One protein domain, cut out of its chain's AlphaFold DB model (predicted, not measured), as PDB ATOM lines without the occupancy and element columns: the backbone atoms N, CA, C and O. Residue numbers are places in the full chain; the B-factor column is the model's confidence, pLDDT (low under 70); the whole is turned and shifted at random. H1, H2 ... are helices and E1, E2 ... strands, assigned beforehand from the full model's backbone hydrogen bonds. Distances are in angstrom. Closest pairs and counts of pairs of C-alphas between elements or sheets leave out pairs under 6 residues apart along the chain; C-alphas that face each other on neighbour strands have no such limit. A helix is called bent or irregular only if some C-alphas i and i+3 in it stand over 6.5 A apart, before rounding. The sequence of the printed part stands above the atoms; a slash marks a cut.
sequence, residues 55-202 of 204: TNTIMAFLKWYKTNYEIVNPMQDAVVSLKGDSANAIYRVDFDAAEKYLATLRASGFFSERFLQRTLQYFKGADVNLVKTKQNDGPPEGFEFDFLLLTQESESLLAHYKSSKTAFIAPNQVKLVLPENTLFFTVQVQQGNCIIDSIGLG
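What this domain is: This is residues 55 to 202 of the 204 residues of an uncharacterized protein of Niastella caeni (UniProt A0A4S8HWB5). A strongly twisted sheet of four strands, E3 to E6, curls round H1a, the first arm of a bent helix, at one end of an elongated body. From there H1b, H2 and the long H3 reach toward a small two-stranded hairpin, E1 and E2, at the other end, and the long unnamed stretch 134 to 153 leads back to H4 beside H1a. The printed part has 148 residues, with four named helices and six named strands in the order H1 E1 E2 H2 H3 H4 E3 E4 E5 E6; both sheets, E3 - E4 - E5 - E6 and E1 - E2, are antiparallel. The class is mixed, helices and strands; the whole is compact, with a radius of gyration of the C-alphas of 16.2 A and spans of 50 by 32 by 25 A.

Where its parts are: H1, residues 55 to 77, begins at C-alpha 55 (-13.828, -97.996, 15.473); by its hydrogen bonds it was assigned as one helix, but it is bent, with C-alphas 67 and 70 lying 7.9 A apart. Its arms are H1a, residues 55 to 67, 18.6 A, and H1b, residues 70 to 77, 11.3 A. E1 is residues 80 to 83 and E2 residues 90 to 93. H2, residues 95 to 107, measures 18.0 A, and H3, residues 113 to 133, 30.3 A, ending at C-alpha 133 (21.035, -90.705, 35.193). H4, residues 154 to 163, is irregular: C-alphas 159 and 162 are 8.1 A apart. E3 is residues 165 to 170, E4 173 to 177, E5 182 to 190, 25.0 A, and E6 193 to 201, 23.5 A, ending at C-alpha 201 (2.496, -100.578, 19.010).

How they stand to each other: E3 to E6 form a meander, each strand the antiparallel neighbour of the one before, with N 167 and O 175 at 3.0 A, N 176 and O 183 at 2.8 A, and N 188 and O 195 at 2.9 A. E6 bends by 53 degrees at residue 197. H1a is on one face of this sheet, making two layers; the C-alphas of Thr 55 and Thr 166, its closest to E3, are 5.8 A apart. H1a and H4 only just touch, with 3 pairs of C-alphas within 8 A, through residues 62 to 66 of H1a alone; Lys 66 and Leu 158 have the closest C-alphas, 5.9 A. H1a and H1b are about perpendicular, at 88 degrees. H1b touches H2 at a steep tilt of 41 degrees, opposite ways, closest at the C-alphas of Met 75 and Tyr 101, 5.6 A. H2 and H3 form a helical hairpin at a shallow tilt of 20 degrees, opposite ways, closest at the C-alphas of Leu 102 and Leu 116, 6.3 A. H3 only grazes the four-stranded sheet, with residues 113 to 119; its closest C-alphas to E2 are those of Asp 127 and Val 93, 5.3 A. E1 and E2 form a hairpin, with N 83 and O 90 at 2.9 A. H3 and H4 are apart. In H1a, H2 and H3 every O i to N i+4 pair is within hydrogen-bond range; H1b has 3 of 4 and H4 4 of 6.

The domain as a whole: The two C-alphas farthest apart, those of Ala 87 and Gly 192, are 53.7 A apart. The printed part has no cut; H3 to H4 is a long link of 20 residues. Mean pLDDT of the printed part is 95.0, and no printed residue is under 70.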
ATOM      1  N   THR A  55     -14.672 -98.463  16.583       94.75
ATOM      2  CA  THR A  55     -13.828 -97.996  15.473       94.75
ATOM      3  C   THR A  55     -14.104 -96.531  15.133       94.75
ATOM      4  O   THR A  55     -13.161 -95.775  14.884       94.75
ATOM      5  N   ASN A  56     -15.365 -96.092  15.233       93.06
ATOM      6  CA  ASN A  56     -15.746 -94.691  15.052       93.06
ATOM      7  C   ASN A  56     -15.162 -93.801  16.150       93.06
ATOM      8  O   ASN A  56     -14.710 -92.695  15.856       93.06
ATOM      9  N   THR A  57     -15.098 -94.290  17.392       94.75
ATOM     10  CA  THR A  57     -14.429 -93.578  18.490       94.75
ATOM     11  C   THR A  57     -12.951 -93.354  18.190       94.75
ATOM     12  O   THR A  57     -12.473 -92.238  18.370       94.75
ATOM     13  N   ILE A  58     -12.228 -94.364  17.691       96.44
ATOM     14  CA  ILE A  58     -10.808 -94.203  17.337       96.44
ATOM     15  C   ILE A  58     -10.635 -93.170  16.215       96.44
ATOM     16  O   ILE A  58      -9.775 -92.295  16.309       96.44
ATOM     17  N   MET A  59     -11.488 -93.196  15.188       95.75
ATOM     18  CA  MET A  59     -11.436 -92.196  14.112       95.75
ATOM     19  C   MET A  59     -11.803 -90.785  14.590       95.75
ATOM     20  O   MET A  59     -11.206 -89.802  14.140       95.75
ATOM     21  N   ALA A  60     -12.761 -90.669  15.510       96.44
ATOM     22  CA  ALA A  60     -13.128 -89.405  16.140       96.44
ATOM     23  C   ALA A  60     -11.984 -88.856  17.004       96.44
ATOM     24  O   ALA A  60     -11.694 -87.663  16.919       96.44
ATOM     25  N   PHE A  61     -11.291 -89.722  17.749       97.44
ATOM     26  CA  PHE A  61     -10.077 -89.380  18.489       97.44
ATOM     27  C   PHE A  61      -8.998 -88.827  17.551       97.44
ATOM     28  O   PHE A  61      -8.508 -87.728  17.791       97.44
ATOM     29  N   LEU A  62      -8.671 -89.511  16.448       96.94
ATOM     30  CA  LEU A  62      -7.648 -89.033  15.504       96.94
ATOM     31  C   LEU A  62      -8.014 -87.680  14.891       96.94
ATOM     32  O   LEU A  62      -7.163 -86.804  14.750       96.94
ATOM     33  N   LYS A  63      -9.294 -87.488  14.549       97.50
ATOM     34  CA  LYS A  63      -9.792 -86.203  14.053       97.50
ATOM     35  C   LYS A  63      -9.636 -85.110  15.111       97.50
ATOM     36  O   LYS A  63      -9.134 -84.037  14.791       97.50
ATOM     37  N   TRP A  64     -10.059 -85.373  16.348       98.38
ATOM     38  CA  TRP A  64      -9.898 -84.434  17.456       98.38
ATOM     39  C   TRP A  64      -8.426 -84.099  17.676       98.38
ATOM     40  O   TRP A  64      -8.084 -82.921  17.768       98.38
ATOM     41  N   TYR A  65      -7.556 -85.107  17.686       97.94
ATOM     42  CA  TYR A  65      -6.138 -84.901  17.916       97.94
ATOM     43  C   TYR A  65      -5.512 -84.074  16.793       97.94
ATOM     44  O   TYR A  65      -4.876 -83.070  17.078       97.94
ATOM     45  N   LYS A  66      -5.821 -84.363  15.519       97.50
ATOM     46  CA  LYS A  66      -5.399 -83.527  14.380       97.50
ATOM     47  C   LYS A  66      -5.835 -82.066  14.518       97.50
ATOM     48  O   LYS A  66      -5.075 -81.172  14.145       97.50
ATOM     49  N   THR A  67      -7.069 -81.829  14.968       98.31
ATOM     50  CA  THR A  67      -7.628 -80.479  15.136       98.31
ATOM     51  C   THR A  67      -6.975 -79.722  16.290       98.31
ATOM     52  O   THR A  67      -6.848 -78.507  16.205       98.31
ATOM     53  N   ASN A  68      -6.547 -80.423  17.338       98.38
ATOM     54  CA  ASN A  68      -5.973 -79.823  18.542       98.38
ATOM     55  C   ASN A  68      -4.451 -80.009  18.640       98.38
ATOM     56  O   ASN A  68      -3.874 -79.671  19.667       98.38
ATOM     57  N   TYR A  69      -3.799 -80.536  17.601       97.75
ATOM     58  CA  TYR A  69      -2.393 -80.949  17.633       97.75
ATOM     59  C   TYR A  69      -1.455 -79.809  18.046       97.75
ATOM     60  O   TYR A  69      -0.689 -79.965  18.991       97.75
ATOM     61  N   GLU A  70      -1.626 -78.627  17.446       97.12
ATOM     62  CA  GLU A  70      -0.849 -77.409  17.746       97.12
ATOM     63  C   GLU A  70      -0.987 -76.920  19.199       97.12
ATOM     64  O   GLU A  70      -0.246 -76.049  19.644       97.12
ATOM     65  N   ILE A  71      -1.963 -77.445  19.944       97.44
ATOM     66  CA  ILE A  71      -2.187 -77.132  21.358       97.44
ATOM     67  C   ILE A  71      -1.705 -78.294  22.230       97.44
ATOM     68  O   ILE A  71      -0.999 -78.081  23.211       97.44
ATOM     69  N   VAL A  72      -2.092 -79.525  21.890       98.19
ATOM     70  CA  VAL A  72      -1.843 -80.711  22.720       98.19
ATOM     71  C   VAL A  72      -0.388 -81.167  22.638       98.19
ATOM     72  O   VAL A  72       0.166 -81.539  23.671       98.19
ATOM     73  N   ASN A  73       0.246 -81.115  21.463       97.50
ATOM     74  CA  ASN A  73       1.634 -81.558  21.314       97.50
ATOM     75  C   ASN A  73       2.606 -80.673  22.118       97.50
ATOM     76  O   ASN A  73       3.322 -81.215  22.955       97.50
ATOM     77  N   PRO A  74       2.554 -79.326  22.036       97.75
ATOM     78  CA  PRO A  74       3.403 -78.489  22.887       97.75
ATOM     79  C   PRO A  74       3.145 -78.664  24.392       97.75
ATOM     80  O   PRO A  74       4.056 -78.484  25.197       97.75
ATOM     81  N   MET A  75       1.918 -79.019  24.802       98.44
ATOM     82  CA  MET A  75       1.635 -79.355  26.205       98.44
ATOM     83  C   MET A  75       2.362 -80.625  26.645       98.44
ATOM     84  O   MET A  75       2.828 -80.676  27.779       98.44
ATOM     85  N   GLN A  76       2.439 -81.632  25.774       97.75
ATOM     86  CA  GLN A  76       3.198 -82.851  26.025       97.75
ATOM     87  C   GLN A  76       4.699 -82.560  26.090       97.75
ATOM     88  O   GLN A  76       5.356 -83.005  27.026       97.75
ATOM     89  N   ASP A  77       5.229 -81.770  25.154       96.81
ATOM     90  CA  ASP A  77       6.651 -81.402  25.132       96.81
ATOM     91  C   ASP A  77       7.052 -80.650  26.410       96.81
ATOM     92  O   ASP A  77       8.114 -80.881  26.981       96.81
ATOM     93  N   ALA A  78       6.159 -79.801  26.928       97.88
ATOM     94  CA  ALA A  78       6.369 -79.073  28.175       97.88
ATOM     95  C   ALA A  78       6.383 -79.964  29.435       97.88
ATOM     96  O   ALA A  78       6.775 -79.484  30.501       97.88
ATOM     97  N   VAL A  79       5.970 -81.238  29.348       98.62
ATOM     98  CA  VAL A  79       5.992 -82.179  30.485       98.62
ATOM     99  C   VAL A  79       7.414 -82.456  30.956       98.62
ATOM    100  O   VAL A  79       7.601 -82.791  32.122       98.62
ATOM    101  N   VAL A  80       8.427 -82.295  30.107       98.12
ATOM    102  CA  VAL A  80       9.829 -82.492  30.479       98.12
ATOM    103  C   VAL A  80      10.657 -81.271  30.096       98.12
ATOM    104  O   VAL A  80      10.547 -80.725  29.006       98.12
ATOM    105  N   SER A  81      11.488 -80.797  31.019       96.19
ATOM    106  CA  SER A  81      12.363 -79.649  30.768       96.19
ATOM    107  C   SER A  81      13.624 -79.712  31.619       96.19
ATOM    108  O   SER A  81      13.671 -80.393  32.644       96.19
ATOM    109  N   LEU A  82      14.666 -78.996  31.194       95.81
ATOM    110  CA  LEU A  82      15.859 -78.788  32.012       95.81
ATOM    111  C   LEU A  82      15.497 -77.935  33.236       95.81
ATOM    112  O   LEU A  82      14.918 -76.854  33.105       95.81
ATOM    113  N   LYS A  83      15.852 -78.410  34.432       94.69
ATOM    114  CA  LYS A  83      15.683 -77.682  35.697       94.69
ATOM    115  C   LYS A  83      17.022 -77.561  36.419       94.69
ATOM    116  O   LYS A  83      17.774 -78.530  36.505       94.69
ATOM    117  N   GLY A  84      17.270 -76.387  36.996       89.31
ATOM    118  CA  GLY A  84      18.515 -76.030  37.682       89.31
ATOM    119  C   GLY A  84      19.287 -74.940  36.940       89.31
ATOM    120  O   GLY A  84      18.860 -74.471  35.886       89.31
ATOM    121  N   ASP A  85      20.423 -74.534  37.500       84.75
ATOM    122  CA  ASP A  85      21.311 -73.560  36.860       84.75
ATOM    123  C   ASP A  85      22.002 -74.186  35.647       84.75
ATOM    124  O   ASP A  85      22.321 -75.372  35.676       84.75
ATOM    125  N   SER A  86      22.314 -73.402  34.610       78.38
ATOM    126  CA  SER A  86      22.804 -73.912  33.316       78.38
ATOM    127  C   SER A  86      24.003 -74.872  33.392       78.38
ATOM    128  O   SER A  86      24.167 -75.697  32.503       78.38
ATOM    129  N   ALA A  87      24.834 -74.798  34.439       82.75
ATOM    130  CA  ALA A  87      25.970 -75.705  34.636       82.75
ATOM    131  C   ALA A  87      25.596 -77.077  35.238       82.75
ATOM    132  O   ALA A  87      26.343 -78.036  35.074       82.75
ATOM    133  N   ASN A  88      24.466 -77.172  35.944       87.94
ATOM    134  CA  ASN A  88      24.011 -78.373  36.657       87.94
ATOM    135  C   ASN A  88      22.574 -78.771  36.292       87.94
ATOM    136  O   ASN A  88      21.981 -79.614  36.968       87.94
ATOM    137  N   ALA A  89      21.994 -78.131  35.278       94.94
ATOM    138  CA  ALA A  89      20.640 -78.403  34.851       94.94
ATOM    139  C   ALA A  89      20.544 -79.842  34.346       94.94
ATOM    140  O   ALA A  89      21.397 -80.299  33.589       94.94
ATOM    141  N   ILE A  90      19.504 -80.542  34.783       97.00
ATOM    142  CA  ILE A  90      19.166 -81.891  34.324       97.00
ATOM    143  C   ILE A  90      17.704 -81.905  33.906       97.00
ATOM    144  O   ILE A  90      16.911 -81.080  34.373       97.00
ATOM    145  N   TYR A  91      17.334 -82.837  33.038       98.06
ATOM    146  CA  TYR A  91      15.940 -83.045  32.693       98.06
ATOM    147  C   TYR A  91      15.149 -83.482  33.919       98.06
ATOM    148  O   TYR A  91      15.598 -84.312  34.711       98.06
ATOM    149  N   ARG A  92      13.962 -82.904  34.068       98.12
ATOM    150  CA  ARG A  92      12.974 -83.240  35.089       98.12
ATOM    151  C   ARG A  92      11.593 -83.189  34.475       98.12
ATOM    152  O   ARG A  92      11.338 -82.380  33.580       98.12
ATOM    153  N   VAL A  93      10.696 -84.004  35.011       98.50
ATOM    154  CA  VAL A  93       9.278 -83.857  34.712       98.50
ATOM    155  C   VAL A  93       8.741 -82.614  35.413       98.50
ATOM    156  O   VAL A  93       8.915 -82.423  36.617       98.50
ATOM    157  N   ASP A  94       8.063 -81.772  34.648       98.44
ATOM    158  CA  ASP A  94       7.255 -80.672  35.139       98.44
ATOM    159  C   ASP A  94       5.840 -81.192  35.435       98.44
ATOM    160  O   ASP A  94       5.016 -81.386  34.539       98.44
ATOM    161  N   PHE A  95       5.564 -81.485  36.710       98.38
ATOM    162  CA  PHE A  95       4.288 -82.087  37.109       98.38
ATOM    163  C   PHE A  95       3.091 -81.140  36.960       98.38
ATOM    164  O   PHE A  95       1.978 -81.624  36.756       98.38
ATOM    165  N   ASP A  96       3.309 -79.824  36.972       98.38
ATOM    166  CA  ASP A  96       2.247 -78.849  36.712       98.38
ATOM    167  C   ASP A  96       1.879 -78.849  35.220       98.38
ATOM    168  O   ASP A  96       0.702 -78.775  34.853       98.38
ATOM    169  N   ALA A  97       2.875 -78.960  34.333       98.50
ATOM    170  CA  ALA A  97       2.638 -79.168  32.904       98.50
ATOM    171  C   ALA A  97       1.980 -80.531  32.632       98.50
ATOM    172  O   ALA A  97       1.015 -80.607  31.867       98.50
ATOM    173  N   ALA A  98       2.428 -81.590  33.315       98.69
ATOM    174  CA  ALA A  98       1.828 -82.919  33.231       98.69
ATOM    175  C   ALA A  98       0.347 -82.913  33.631       98.69
ATOM    176  O   ALA A  98      -0.482 -83.504  32.939       98.69
ATOM    177  N   GLU A  99      -0.011 -82.228  34.720       98.69
ATOM    178  CA  GLU A  99      -1.403 -82.104  35.152       98.69
ATOM    179  C   GLU A  99      -2.256 -81.386  34.101       98.69
ATOM    180  O   GLU A  99      -3.337 -81.873  33.760       98.69
ATOM    181  N   LYS A 100      -1.757 -80.286  33.524       98.75
ATOM    182  CA  LYS A 100      -2.445 -79.562  32.440       98.75
ATOM    183  C   LYS A 100      -2.652 -80.442  31.211       98.75
ATOM    184  O   LYS A 100      -3.762 -80.489  30.681       98.75
ATOM    185  N   TYR A 101      -1.622 -81.173  30.786       98.81
ATOM    186  CA  TYR A 101      -1.715 -82.116  29.674       98.81
ATOM    187  C   TYR A 101      -2.783 -83.189  29.943       98.81
ATOM    188  O   TYR A 101      -3.711 -83.364  29.152       98.81
ATOM    189  N   LEU A 102      -2.731 -83.848  31.106       98.88
ATOM    190  CA  LEU A 102      -3.694 -84.887  31.483       98.88
ATOM    191  C   LEU A 102      -5.119 -84.345  31.653       98.88
ATOM    192  O   LEU A 102      -6.079 -85.045  31.332       98.88
ATOM    193  N   ALA A 103      -5.283 -83.112  32.132       98.75
ATOM    194  CA  ALA A 103      -6.580 -82.448  32.214       98.75
ATOM    195  C   ALA A 103      -7.171 -82.189  30.819       98.75
ATOM    196  O   ALA A 103      -8.353 -82.463  30.608       98.75
ATOM    197  N   THR A 104      -6.354 -81.755  29.854       98.69
ATOM    198  CA  THR A 104      -6.766 -81.603  28.448       98.69
ATOM    199  C   THR A 104      -7.194 -82.940  27.845       98.69
ATOM    200  O   THR A 104      -8.254 -83.026  27.221       98.69
ATOM    201  N   LEU A 105      -6.430 -84.013  28.084       98.69
ATOM    202  CA  LEU A 105      -6.819 -85.353  27.639       98.69
ATOM    203  C   LEU A 105      -8.124 -85.814  28.291       98.69
ATOM    204  O   LEU A 105      -8.999 -86.342  27.605       98.69
ATOM    205  N   ARG A 106      -8.303 -85.576  29.594       98.50
ATOM    206  CA  ARG A 106      -9.546 -85.900  30.308       98.50
ATOM    207  C   ARG A 106     -10.748 -85.164  29.715       98.50
ATOM    208  O   ARG A 106     -11.777 -85.782  29.462       98.50
ATOM    209  N   ALA A 107     -10.602 -83.867  29.445       98.31
ATOM    210  CA  ALA A 107     -11.658 -83.029  28.881       98.31
ATOM    211  C   ALA A 107     -12.054 -83.429  27.449       98.31
ATOM    212  O   ALA A 107     -13.176 -83.157  27.030       98.31
ATOM    213  N   SER A 108     -11.169 -84.108  26.709       97.94
ATOM    214  CA  SER A 108     -11.480 -84.625  25.369       97.94
ATOM    215  C   SER A 108     -12.570 -85.707  25.362       97.94
ATOM    216  O   SER A 108     -13.215 -85.922  24.339       97.94
ATOM    217  N   GLY A 109     -12.761 -86.408  26.488       97.00
ATOM    218  CA  GLY A 109     -13.714 -87.512  26.621       97.00
ATOM    219  C   GLY A 109     -13.285 -88.830  25.961       97.00
ATOM    220  O   GLY A 109     -14.022 -89.807  26.054       97.00
ATOM    221  N   PHE A 110     -12.110 -88.900  25.325       98.12
ATOM    222  CA  PHE A 110     -11.652 -90.128  24.657       98.12
ATOM    223  C   PHE A 110     -10.958 -91.120  25.586       98.12
ATOM    224  O   PHE A 110     -10.932 -92.309  25.279       98.12
ATOM    225  N   PHE A 111     -10.383 -90.659  26.697       98.31
ATOM    226  CA  PHE A 111      -9.481 -91.458  27.523       98.31
ATOM    227  C   PHE A 111     -10.102 -91.823  28.862       98.31
ATOM    228  O   PHE A 111     -10.729 -91.001  29.528       98.31
ATOM    229  N   SER A 112      -9.889 -93.067  29.279       97.88
ATOM    230  CA  SER A 112     -10.328 -93.535  30.590       97.88
ATOM    231  C   SER A 112      -9.458 -92.942  31.693       97.88
ATOM    232  O   SER A 112      -8.274 -92.669  31.498       97.88
ATOM    233  N   GLU A 113     -10.003 -92.857  32.905       97.81
ATOM    234  CA  GLU A 113      -9.206 -92.456  34.069       97.81
ATOM    235  C   GLU A 113      -8.013 -93.402  34.298       97.81
ATOM    236  O   GLU A 113      -6.939 -92.972  34.709       97.81
ATOM    237  N   ARG A 114      -8.150 -94.687  33.946       97.75
ATOM    238  CA  ARG A 114      -7.053 -95.656  34.033       97.75
ATOM    239  C   ARG A 114      -5.922 -95.351  33.042       97.75
ATOM    240  O   ARG A 114      -4.758 -95.512  33.405       97.75
ATOM    241  N   PHE A 115      -6.241 -94.905  31.823       98.44
ATOM    242  CA  PHE A 115      -5.239 -94.413  30.868       98.44
ATOM    243  C   PHE A 115      -4.457 -93.251  31.485       98.44
ATOM    244  O   PHE A 115      -3.240 -93.335  31.615       98.44
ATOM    245  N   LEU A 116      -5.172 -92.228  31.960       98.69
ATOM    246  CA  LEU A 116      -4.577 -91.014  32.526       98.69
ATOM    247  C   LEU A 116      -3.696 -91.315  33.745       98.69
ATOM    248  O   LEU A 116      -2.594 -90.785  33.868       98.69
ATOM    249  N   GLN A 117      -4.145 -92.217  34.621       98.56
ATOM    250  CA  GLN A 117      -3.363 -92.663  35.772       98.56
ATOM    251  C   GLN A 117      -2.081 -93.382  35.353       98.56
ATOM    252  O   GLN A 117      -1.030 -93.106  35.925       98.56
ATOM    253  N   ARG A 118      -2.127 -94.275  34.355       98.44
ATOM    254  CA  ARG A 118      -0.912 -94.934  33.844       98.44
ATOM    255  C   ARG A 118       0.064 -93.937  33.239       98.44
ATOM    256  O   ARG A 118       1.252 -94.051  33.514       98.44
ATOM    257  N   THR A 119      -0.423 -92.957  32.485       98.56
ATOM    258  CA  THR A 119       0.420 -91.893  31.926       98.56
ATOM    259  C   THR A 119       1.081 -91.068  33.035       98.56
ATOM    260  O   THR A 119       2.284 -90.835  32.996       98.56
ATOM    261  N   LEU A 120       0.354 -90.727  34.106       98.69
ATOM    262  CA  LEU A 120       0.951 -90.063  35.269       98.69
ATOM    263  C   LEU A 120       2.006 -90.933  35.973       98.69
ATOM    264  O   LEU A 120       3.040 -90.423  36.403       98.69
ATOM    265  N   GLN A 121       1.760 -92.239  36.120       98.62
ATOM    266  CA  GLN A 121       2.748 -93.153  36.707       98.62
ATOM    267  C   GLN A 121       3.988 -93.294  35.825       98.62
ATOM    268  O   GLN A 121       5.097 -93.347  36.352       98.62
ATOM    269  N   TYR A 122       3.810 -93.295  34.504       98.50
ATOM    270  CA  TYR A 122       4.913 -93.244  33.555       98.50
ATOM    271  C   TYR A 122       5.773 -91.997  33.794       98.50
ATOM    272  O   TYR A 122       6.972 -92.133  34.022       98.50
ATOM    273  N   PHE A 123       5.168 -90.804  33.867       98.69
ATOM    274  CA  PHE A 123       5.903 -89.563  34.134       98.69
ATOM    275  C   PHE A 123       6.665 -89.606  35.466       98.69
ATOM    276  O   PHE A 123       7.825 -89.211  35.533       98.69
ATOM    277  N   LYS A 124       6.062 -90.156  36.527       98.62
ATOM    278  CA  LYS A 124       6.749 -90.343  37.818       98.62
ATOM    279  C   LYS A 124       7.958 -91.271  37.709       98.62
ATOM    280  O   LYS A 124       9.006 -90.971  38.273       98.62
ATOM    281  N   GLY A 125       7.816 -92.390  37.002       98.31
ATOM    282  CA  GLY A 125       8.916 -93.324  36.766       98.31
ATOM    283  C   GLY A 125      10.037 -92.700  35.935       98.31
ATOM    284  O   GLY A 125      11.211 -92.870  36.264       98.31
ATOM    285  N   ALA A 126       9.673 -91.930  34.909       97.94
ATOM    286  CA  ALA A 126      10.623 -91.231  34.062       97.94
ATOM    287  C   ALA A 126      11.412 -90.168  34.847       97.94
ATOM    288  O   ALA A 126      12.635 -90.161  34.758       97.94
ATOM    289  N   ASP A 127      10.772 -89.355  35.702       98.31
ATOM    290  CA  ASP A 127      11.485 -88.372  36.544       98.31
ATOM    291  C   ASP A 127      12.525 -89.038  37.456       98.31
ATOM    292  O   ASP A 127      13.653 -88.562  37.577       98.31
ATOM    293  N   VAL A 128      12.181 -90.185  38.054       98.00
ATOM    294  CA  VAL A 128      13.124 -90.969  38.867       98.00
ATOM    295  C   VAL A 128      14.331 -91.408  38.036       98.00
ATOM    296  O   VAL A 128      15.462 -91.331  38.524       98.00
ATOM    297  N   ASN A 129      14.116 -91.853  36.795       97.31
ATOM    298  CA  ASN A 129      15.208 -92.249  35.909       97.31
ATOM    299  C   ASN A 129      16.078 -91.048  35.511       97.31
ATOM    300  O   ASN A 129      17.291 -91.114  35.685       97.31
ATOM    301  N   LEU A 130      15.473 -89.937  35.085       97.38
ATOM    302  CA  LEU A 130      16.182 -88.715  34.687       97.38
ATOM    303  C   LEU A 130      17.052 -88.157  35.827       97.38
ATOM    304  O   LEU A 130      18.210 -87.793  35.617       97.38
ATOM    305  N   VAL A 131      16.543 -88.166  37.066       96.38
ATOM    306  CA  VAL A 131      17.317 -87.778  38.260       96.38
ATOM    307  C   VAL A 131      18.482 -88.733  38.510       96.38
ATOM    308  O   VAL A 131      19.587 -88.296  38.841       96.38
ATOM    309  N   LYS A 132      18.247 -90.041  38.367       97.06
ATOM    310  CA  LYS A 132      19.262 -91.073  38.594       97.06
ATOM    311  C   LYS A 132      20.393 -90.994  37.567       97.06
ATOM    312  O   LYS A 132      21.554 -91.143  37.945       97.06
ATOM    313  N   THR A 133      20.065 -90.784  36.295       96.31
ATOM    314  CA  THR A 133      21.035 -90.705  35.193       96.31
ATOM    315  C   THR A 133      21.677 -89.329  35.074       96.31
ATOM    316  O   THR A 133      22.744 -89.218  34.474       96.31
ATOM    317  N   LYS A 134      21.071 -88.294  35.676       96.12
ATOM    318  CA  LYS A 134      21.461 -86.884  35.525       96.12
ATOM    319  C   LYS A 134      21.512 -86.460  34.058       96.12
ATOM    320  O   LYS A 134      22.387 -85.690  33.669       96.12
ATOM    321  N   GLN A 135      20.599 -86.988  33.245       95.69
ATOM    322  CA  GLN A 135      20.560 -86.660  31.828       95.69
ATOM    323  C   GLN A 135      20.337 -85.156  31.645       95.69
ATOM    324  O   GLN A 135      19.423 -84.578  32.233       95.69
ATOM    325  N   ASN A 136      21.167 -84.533  30.820       95.50
ATOM    326  CA  ASN A 136      21.116 -83.102  30.531       95.50
ATOM    327  C   ASN A 136      21.427 -82.758  29.068       95.50
ATOM    328  O   ASN A 136      21.539 -81.582  28.734       95.50
ATOM    329  N   ASP A 137      21.580 -83.770  28.216       93.06
ATOM    330  CA  ASP A 137      21.892 -83.620  26.799       93.06
ATOM    331  C   ASP A 137      21.074 -84.613  25.962       93.06
ATOM    332  O   ASP A 137      20.626 -85.657  26.459       93.06
ATOM    333  N   GLY A 138      20.874 -84.257  24.693       92.69
ATOM    334  CA  GLY A 138      20.029 -84.975  23.742       92.69
ATOM    335  C   GLY A 138      18.533 -84.936  24.088       92.69
ATOM    336  O   GLY A 138      18.123 -84.232  25.016       92.69
ATOM    337  N   PRO A 139      17.697 -85.675  23.338       93.12
ATOM    338  CA  PRO A 139      16.290 -85.856  23.672       93.12
ATOM    339  C   PRO A 139      16.123 -86.514  25.054       93.12
ATOM    340  O   PRO A 139      16.843 -87.472  25.349       93.12
ATOM    341  N   PRO A 140      15.206 -86.028  25.907       95.62
ATOM    342  CA  PRO A 140      14.951 -86.631  27.210       95.62
ATOM    343  C   PRO A 140      14.472 -88.078  27.057       95.62
ATOM    344  O   PRO A 140      13.502 -88.336  26.343       95.62
ATOM    345  N   GLU A 141      15.145 -89.006  27.743       94.81
ATOM    346  CA  GLU A 141      14.879 -90.442  27.627       94.81
ATOM    347  C   GLU A 141      13.410 -90.750  27.961       94.81
ATOM    348  O   GLU A 141      12.930 -90.434  29.055       94.81
ATOM    349  N   GLY A 142      12.701 -91.378  27.022       94.44
ATOM    350  CA  GLY A 142      11.283 -91.722  27.146       94.44
ATOM    351  C   GLY A 142      10.294 -90.642  26.685       94.44
ATOM    352  O   GLY A 142       9.085 -90.868  26.703       94.44
ATOM    353  N   PHE A 143      10.770 -89.479  26.250       96.88
ATOM    354  CA  PHE A 143       9.934 -88.379  25.758       96.88
ATOM    355  C   PHE A 143      10.220 -88.041  24.288       96.88
ATOM    356  O   PHE A 143       9.932 -86.942  23.827       96.88
ATOM    357  N   GLU A 144      10.797 -88.976  23.531       94.56
ATOM    358  CA  GLU A 144      11.232 -88.759  22.147       94.56
ATOM    359  C   GLU A 144      10.103 -88.916  21.123       94.56
ATOM    360  O   GLU A 144      10.331 -88.751  19.928       94.56
ATOM    361  N   PHE A 145       8.902 -89.292  21.561       94.31
ATOM    362  CA  PHE A 145       7.782 -89.634  20.693       94.31
ATOM    363  C   PHE A 145       6.461 -89.056  21.203       94.31
ATOM    364  O   PHE A 145       6.275 -88.787  22.388       94.31
ATOM    365  N   ASP A 146       5.503 -88.933  20.288       95.88
ATOM    366  CA  ASP A 146       4.117 -88.591  20.584       95.88
ATOM    367  C   ASP A 146       3.444 -89.698  21.413       95.88
ATOM    368  O   ASP A 146       3.352 -90.840  20.965       95.88
ATOM    369  N   PHE A 147       2.931 -89.389  22.605       96.00
ATOM    370  CA  PHE A 147       2.374 -90.399  23.517       96.00
ATOM    371  C   PHE A 147       1.020 -90.958  23.063       96.00
ATOM    372  O   PHE A 147       0.583 -92.001  23.558       96.00
ATOM    373  N   LEU A 148       0.335 -90.279  22.143       96.69
ATOM    374  CA  LEU A 148      -0.973 -90.675  21.627       96.69
ATOM    375  C   LEU A 148      -0.870 -91.407  20.282       96.69
ATOM    376  O   LEU A 148      -1.787 -92.147  19.919       96.69
ATOM    377  N   LEU A 149       0.238 -91.227  19.557       95.12
ATOM    378  CA  LEU A 149       0.502 -91.851  18.256       95.12
ATOM    379  C   LEU A 149       1.704 -92.803  18.245       95.12
ATOM    380  O   LEU A 149       1.889 -93.526  17.267       95.12
ATOM    381  N   LEU A 150       2.495 -92.820  19.316       94.44
ATOM    382  CA  LEU A 150       3.676 -93.661  19.523       94.44
ATOM    383  C   LEU A 150       4.682 -93.578  18.361       94.44
ATOM    384  O   LEU A 150       5.184 -94.596  17.883       94.44
ATOM    385  N   THR A 151       4.945 -92.363  17.873       92.88
ATOM    386  CA  THR A 151       5.864 -92.084  16.757       92.88
ATOM    387  C   THR A 151       6.549 -90.726  16.924       92.88
ATOM    388  O   THR A 151       6.009 -89.852  17.599       92.88
ATOM    389  N   GLN A 152       7.708 -90.540  16.287       93.00
ATOM    390  CA  GLN A 152       8.361 -89.226  16.153       93.00
ATOM    391  C   GLN A 152       7.778 -88.414  14.981       93.00
ATOM    392  O   GLN A 152       7.864 -87.195  14.959       93.00
ATOM    393  N   GLU A 153       7.126 -89.089  14.029       91.44
ATOM    394  CA  GLU A 153       6.587 -88.504  12.792       91.44
ATOM    395  C   GLU A 153       5.067 -88.260  12.892       91.44
ATOM    396  O   GLU A 153       4.277 -88.652  12.022       91.44
ATOM    397  N   SER A 154       4.620 -87.671  14.004       92.88
ATOM    398  CA  SER A 154       3.201 -87.444  14.324       92.88
ATOM    399  C   SER A 154       2.499 -86.574  13.279       92.88
ATOM    400  O   SER A 154       1.390 -86.902  12.855       92.88
ATOM    401  N   GLU A 155       3.142 -85.512  12.792       92.44
ATOM    402  CA  GLU A 155       2.587 -84.637  11.751       92.44
ATOM    403  C   GLU A 155       2.343 -85.374  10.430       92.44
ATOM    404  O   GLU A 155       1.260 -85.261   9.847       92.44
ATOM    405  N   SER A 156       3.317 -86.172   9.982       90.25
ATOM    406  CA  SER A 156       3.210 -86.982   8.763       90.25
ATOM    407  C   SER A 156       2.057 -87.986   8.866       90.25
ATOM    408  O   SER A 156       1.223 -88.101   7.957       90.25
ATOM    409  N   LEU A 157       1.943 -88.657  10.015       90.50
ATOM    410  CA  LEU A 157       0.848 -89.577  10.317       90.50
ATOM    411  C   LEU A 157      -0.502 -88.850  10.282       90.50
ATOM    412  O   LEU A 157      -1.440 -89.288   9.608       90.50
ATOM    413  N   LEU A 158      -0.600 -87.716  10.973       93.44
ATOM    414  CA  LEU A 158      -1.817 -86.919  11.064       93.44
ATOM    415  C   LEU A 158      -2.216 -86.286   9.725       93.44
ATOM    416  O   LEU A 158      -3.405 -86.088   9.490       93.44
ATOM    417  N   ALA A 159      -1.285 -86.010   8.813       92.62
ATOM    418  CA  ALA A 159      -1.609 -85.561   7.459       92.62
ATOM    419  C   ALA A 159      -2.353 -86.643   6.650       92.62
ATOM    420  O   ALA A 159      -3.221 -86.329   5.832       92.62
ATOM    421  N   HIS A 160      -2.079 -87.918   6.931       89.69
ATOM    422  CA  HIS A 160      -2.596 -89.058   6.172       89.69
ATOM    423  C   HIS A 160      -3.618 -89.910   6.937       89.69
ATOM    424  O   HIS A 160      -4.093 -90.908   6.405       89.69
ATOM    425  N   TYR A 161      -4.036 -89.519   8.147       91.06
ATOM    426  CA  TYR A 161      -4.891 -90.359   9.003       91.06
ATOM    427  C   TYR A 161      -6.213 -90.807   8.347       91.06
ATOM    428  O   TYR A 161      -6.767 -91.839   8.715       91.06
ATOM    429  N   LYS A 162      -6.731 -90.075   7.352       92.25
ATOM    430  CA  LYS A 162      -7.959 -90.443   6.622       92.25
ATOM    431  C   LYS A 162      -7.813 -91.690   5.745       92.25
ATOM    432  O   LYS A 162      -8.826 -92.289   5.407       92.25
ATOM    433  N   SER A 163      -6.592 -92.068   5.364       90.69
ATOM    434  CA  SER A 163      -6.332 -93.317   4.632       90.69
ATOM    435  C   SER A 163      -6.157 -94.523   5.561       90.69
ATOM    436  O   SER A 163      -6.009 -95.650   5.082       90.69
ATOM    437  N   SER A 164      -6.180 -94.296   6.881       90.81
ATOM    438  CA  SER A 164      -6.051 -95.357   7.870       90.81
ATOM    439  C   SER A 164      -7.236 -96.320   7.833       90.81
ATOM    440  O   SER A 164      -8.346 -95.981   7.418       90.81
ATOM    441  N   LYS A 165      -6.984 -97.555   8.267       92.94
ATOM    442  CA  LYS A 165      -8.012 -98.594   8.368       92.94
ATOM    443  C   LYS A 165      -8.149 -99.025   9.813       92.94
ATOM    444  O   LYS A 165      -7.169 -99.454  10.422       92.94
ATOM    445  N   THR A 166      -9.364 -98.965  10.335       94.75
ATOM    446  CA  THR A 166      -9.704 -99.491  11.653       94.75
ATOM    447  C   THR A 166     -10.396-100.840  11.526       94.75
ATOM    448  O   THR A 166     -11.131-101.098  10.575       94.75
ATOM    449  N   ALA A 167     -10.142-101.732  12.476       94.19
ATOM    450  CA  ALA A 167     -10.886-102.979  12.596       94.19
ATOM    451  C   ALA A 167     -10.813-103.503  14.026       94.19
ATOM    452  O   ALA A 167      -9.797-103.341  14.703       94.19
ATOM    453  N   PHE A 168     -11.857-104.195  14.466       93.38
ATOM    454  CA  PHE A 168     -11.764-105.010  15.668       93.38
ATOM    455  C   PHE A 168     -10.844-106.205  15.424       93.38
ATOM    456  O   PHE A 168     -10.884-106.832  14.364       93.38
ATOM    457  N   ILE A 169     -10.019-106.519  16.417       93.44
ATOM    458  CA  ILE A 169      -9.250-107.772  16.457       93.44
ATOM    459  C   ILE A 169      -9.586-108.626  17.678       93.44
ATOM    460  O   ILE A 169      -9.331-109.825  17.677       93.44
ATOM    461  N   ALA A 170     -10.198-108.015  18.690       91.12
ATOM    462  CA  ALA A 170     -10.810-108.667  19.836       91.12
ATOM    463  C   ALA A 170     -11.986-107.795  20.319       91.12
ATOM    464  O   ALA A 170     -12.060-106.624  19.932       91.12
ATOM    465  N   PRO A 171     -12.891-108.305  21.178       90.38
ATOM    466  CA  PRO A 171     -14.066-107.554  21.636       90.38
ATOM    467  C   PRO A 171     -13.754-106.176  22.241       90.38
ATOM    468  O   PRO A 171     -14.543-105.248  22.120       90.38
ATOM    469  N   ASN A 172     -12.591-106.034  22.874       93.56
ATOM    470  CA  ASN A 172     -12.122-104.808  23.514       93.56
ATOM    471  C   ASN A 172     -10.873-104.227  22.837       93.56
ATOM    472  O   ASN A 172     -10.178-103.424  23.456       93.56
ATOM    473  N   GLN A 173     -10.555-104.643  21.608       94.94
ATOM    474  CA  GLN A 173      -9.326-104.234  20.940       94.94
ATOM    475  C   GLN A 173      -9.567-103.838  19.485       94.94
ATOM    476  O   GLN A 173     -10.039-104.634  18.667       94.94
ATOM    477  N   VAL A 174      -9.183-102.607  19.161       96.19
ATOM    478  CA  VAL A 174      -9.258-102.028  17.819       96.19
ATOM    479  C   VAL A 174      -7.841-101.838  17.295       96.19
ATOM    480  O   VAL A 174      -7.016-101.204  17.949       96.19
ATOM    481  N   LYS A 175      -7.549-102.365  16.106       95.81
ATOM    482  CA  LYS A 175      -6.331-102.020  15.368       95.81
ATOM    483  C   LYS A 175      -6.585-100.805  14.484       95.81
ATOM    484  O   LYS A 175      -7.649-100.700  13.876       95.81
ATOM    485  N   LEU A 176      -5.585 -99.944  14.374       94.69
ATOM    486  CA  LEU A 176      -5.500 -98.839  13.430       94.69
ATOM    487  C   LEU A 176      -4.257 -99.055  12.570       94.69
ATOM    488  O   LEU A 176      -3.129 -98.950  13.051       94.69
ATOM    489  N   VAL A 177      -4.469 -99.359  11.296       92.31
ATOM    490  CA  VAL A 177      -3.391 -99.504  10.318       92.31
ATOM    491  C   VAL A 177      -3.099 -98.137   9.718       92.31
ATOM    492  O   VAL A 177      -3.970 -97.547   9.072       92.31
ATOM    493  N   LEU A 178      -1.880 -97.655   9.935       83.88
ATOM    494  CA  LEU A 178      -1.328 -96.433   9.355       83.88
ATOM    495  C   LEU A 178      -0.289 -96.813   8.283       83.88
ATOM    496  O   LEU A 178       0.126 -97.974   8.232       83.88
ATOM    497  N   PRO A 179       0.139 -95.877   7.413       80.06
ATOM    498  CA  PRO A 179       1.113 -96.178   6.361       80.06
ATOM    499  C   PRO A 179       2.419 -96.791   6.886       80.06
ATOM    500  O   PRO A 179       2.923 -97.759   6.320       80.06
ATOM    501  N   GLU A 180       2.939 -96.266   7.995       79.19
ATOM    502  CA  GLU A 180       4.248 -96.666   8.524       79.19
ATOM    503  C   GLU A 180       4.124 -97.622   9.717       79.19
ATOM    504  O   GLU A 180       4.851 -98.617   9.794       79.19
ATOM    505  N   ASN A 181       3.116 -97.410  10.570       84.50
ATOM    506  CA  ASN A 181       2.947 -98.106  11.846       84.50
ATOM    507  C   ASN A 181       1.552 -98.730  11.998       84.50
ATOM    508  O   ASN A 181       0.627 -98.482  11.226       84.50
ATOM    509  N   THR A 182       1.369 -99.573  13.011       92.56
ATOM    510  CA  THR A 182       0.040-100.045  13.421       92.56
ATOM    511  C   THR A 182      -0.124 -99.812  14.910       92.56
ATOM    512  O   THR A 182       0.705-100.260  15.704       92.56
ATOM    513  N   LEU A 183      -1.204 -99.122  15.271       95.44
ATOM    514  CA  LEU A 183      -1.579 -98.875  16.657       95.44
ATOM    515  C   LEU A 183      -2.681 -99.835  17.087       95.44
ATOM    516  O   LEU A 183      -3.584-100.170  16.318       95.44
ATOM    517  N   PHE A 184      -2.605-100.259  18.339       96.38
ATOM    518  CA  PHE A 184      -3.567-101.132  18.987       96.38
ATOM    519  C   PHE A 184      -4.180-100.373  20.146       96.38
ATOM    520  O   PHE A 184      -3.481 -99.940  21.057       96.38
ATOM    521  N   PHE A 185      -5.495-100.240  20.107       97.19
ATOM    522  CA  PHE A 185      -6.269 -99.575  21.135       97.19
ATOM    523  C   PHE A 185      -7.002-100.627  21.943       97.19
ATOM    524  O   PHE A 185      -7.804-101.375  21.382       97.19
ATOM    525  N   THR A 186      -6.768-100.668  23.251       96.94
ATOM    526  CA  THR A 186      -7.709-101.334  24.157       96.94
ATOM    527  C   THR A 186      -8.798-100.335  24.502       96.94
ATOM    528  O   THR A 186      -8.495 -99.212  24.902       96.94
ATOM    529  N   VAL A 187     -10.055-100.735  24.362       96.38
ATOM    530  CA  VAL A 187     -11.228 -99.895  24.614       96.38
ATOM    531  C   VAL A 187     -12.123-100.517  25.679       96.38
ATOM    532  O   VAL A 187     -12.153-101.733  25.862       96.38
ATOM    533  N   GLN A 188     -12.868 -99.678  26.388       94.12
ATOM    534  CA  GLN A 188     -13.906-100.087  27.330       94.12
ATOM    535  C   GLN A 188     -15.204 -99.367  27.013       94.12
ATOM    536  O   GLN A 188     -15.182 -98.208  26.610       94.12
ATOM    537  N   VAL A 189     -16.334-100.029  27.246       92.00
ATOM    538  CA  VAL A 189     -17.645 -99.389  27.144       92.00
ATOM    539  C   VAL A 189     -18.022 -98.815  28.507       92.00
ATOM    540  O   VAL A 189     -18.161 -99.558  29.477       92.00
ATOM    541  N   GLN A 190     -18.188 -97.497  28.585       89.38
ATOM    542  CA  GLN A 190     -18.628 -96.778  29.780       89.38
ATOM    543  C   GLN A 190     -19.870 -95.960  29.431       89.38
ATOM    544  O   GLN A 190     -19.819 -95.092  28.565       89.38
ATOM    545  N   GLN A 191     -20.999 -96.264  30.082       87.19
ATOM    546  CA  GLN A 191     -22.283 -95.586  29.838       87.19
ATOM    547  C   GLN A 191     -22.677 -95.556  28.342       87.19
ATOM    548  O   GLN A 191     -23.197 -94.564  27.844       87.19
ATOM    549  N   GLY A 192     -22.389 -96.639  27.611       86.62
ATOM    550  CA  GLY A 192     -22.672 -96.751  26.174       86.62
ATOM    551  C   GLY A 192     -21.629 -96.119  25.243       86.62
ATOM    552  O   GLY A 192     -21.736 -96.287  24.034       86.62
ATOM    553  N   ASN A 193     -20.592 -95.463  25.773       89.88
ATOM    554  CA  ASN A 193     -19.509 -94.874  24.984       89.88
ATOM    555  C   ASN A 193     -18.264 -95.759  25.011       89.88
ATOM    556  O   ASN A 193     -17.880 -96.252  26.071       89.88
ATOM    557  N   CYS A 194     -17.594 -95.929  23.871       94.94
ATOM    558  CA  CYS A 194     -16.252 -96.505  23.867       94.94
ATOM    559  C   CYS A 194     -15.245 -95.467  24.362       94.94
ATOM    560  O   CYS A 194     -15.225 -94.338  23.881       94.94
ATOM    561  N   ILE A 195     -14.394 -95.878  25.292       96.81
ATOM    562  CA  ILE A 195     -13.353 -95.068  25.915       96.81
ATOM    563  C   ILE A 195     -12.020 -95.801  25.751       96.81
ATOM    564  O   ILE A 195     -11.944 -97.012  25.971       96.81
ATOM    565  N   ILE A 196     -10.966 -95.083  25.374       98.12
ATOM    566  CA  ILE A 196      -9.615 -95.618  25.199       98.12
ATOM    567  C   ILE A 196      -9.018 -95.921  26.578       98.12
ATOM    568  O   ILE A 196      -8.859 -95.045  27.434       98.12
ATOM    569  N   ASP A 197      -8.689 -97.191  26.795       97.69
ATOM    570  CA  ASP A 197      -7.978 -97.663  27.978       97.69
ATOM    571  C   ASP A 197      -6.473 -97.692  27.717       97.69
ATOM    572  O   ASP A 197      -5.712 -97.166  28.514       97.69
ATOM    573  N   SER A 198      -5.998 -98.221  26.594       97.50
ATOM    574  CA  SER A 198      -4.560 -98.206  26.287       97.50
ATOM    575  C   SER A 198      -4.281 -98.047  24.804       97.50
ATOM    576  O   SER A 198      -5.132 -98.362  23.974       97.50
ATOM    577  N   ILE A 199      -3.073 -97.574  24.503       97.56
ATOM    578  CA  ILE A 199      -2.505 -97.479  23.160       97.56
ATOM    579  C   ILE A 199      -1.198 -98.271  23.185       97.56
ATOM    580  O   ILE A 199      -0.424 -98.155  24.134       97.56
ATOM    581  N   GLY A 200      -0.968 -99.098  22.172       95.12
ATOM    582  CA  GLY A 200       0.268 -99.854  22.012       95.12
ATOM    583  C   GLY A 200       0.679 -99.968  20.551       95.12
ATOM    584  O   GLY A 200      -0.152 -99.844  19.649       95.12
ATOM    585  N   LEU A 201       1.964-100.221  20.323       90.31
ATOM    586  CA  LEU A 201       2.496-100.578  19.010       90.31
ATOM    587  C   LEU A 201       2.276-102.070  18.755       90.31
ATOM    588  O   LEU A 201       2.433-102.886  19.663       90.31
ATOM    589  N   GLY A 202       1.949-102.436  17.518       75.06
ATOM    590  CA  GLY A 202       2.090-103.828  17.094       75.06
ATOM    591  C   GLY A 202       3.438-104.070  16.467       75.06
ATOM    592  O   GLY A 202       3.907-103.280  15.650       75.06
TER     593      GLY A 202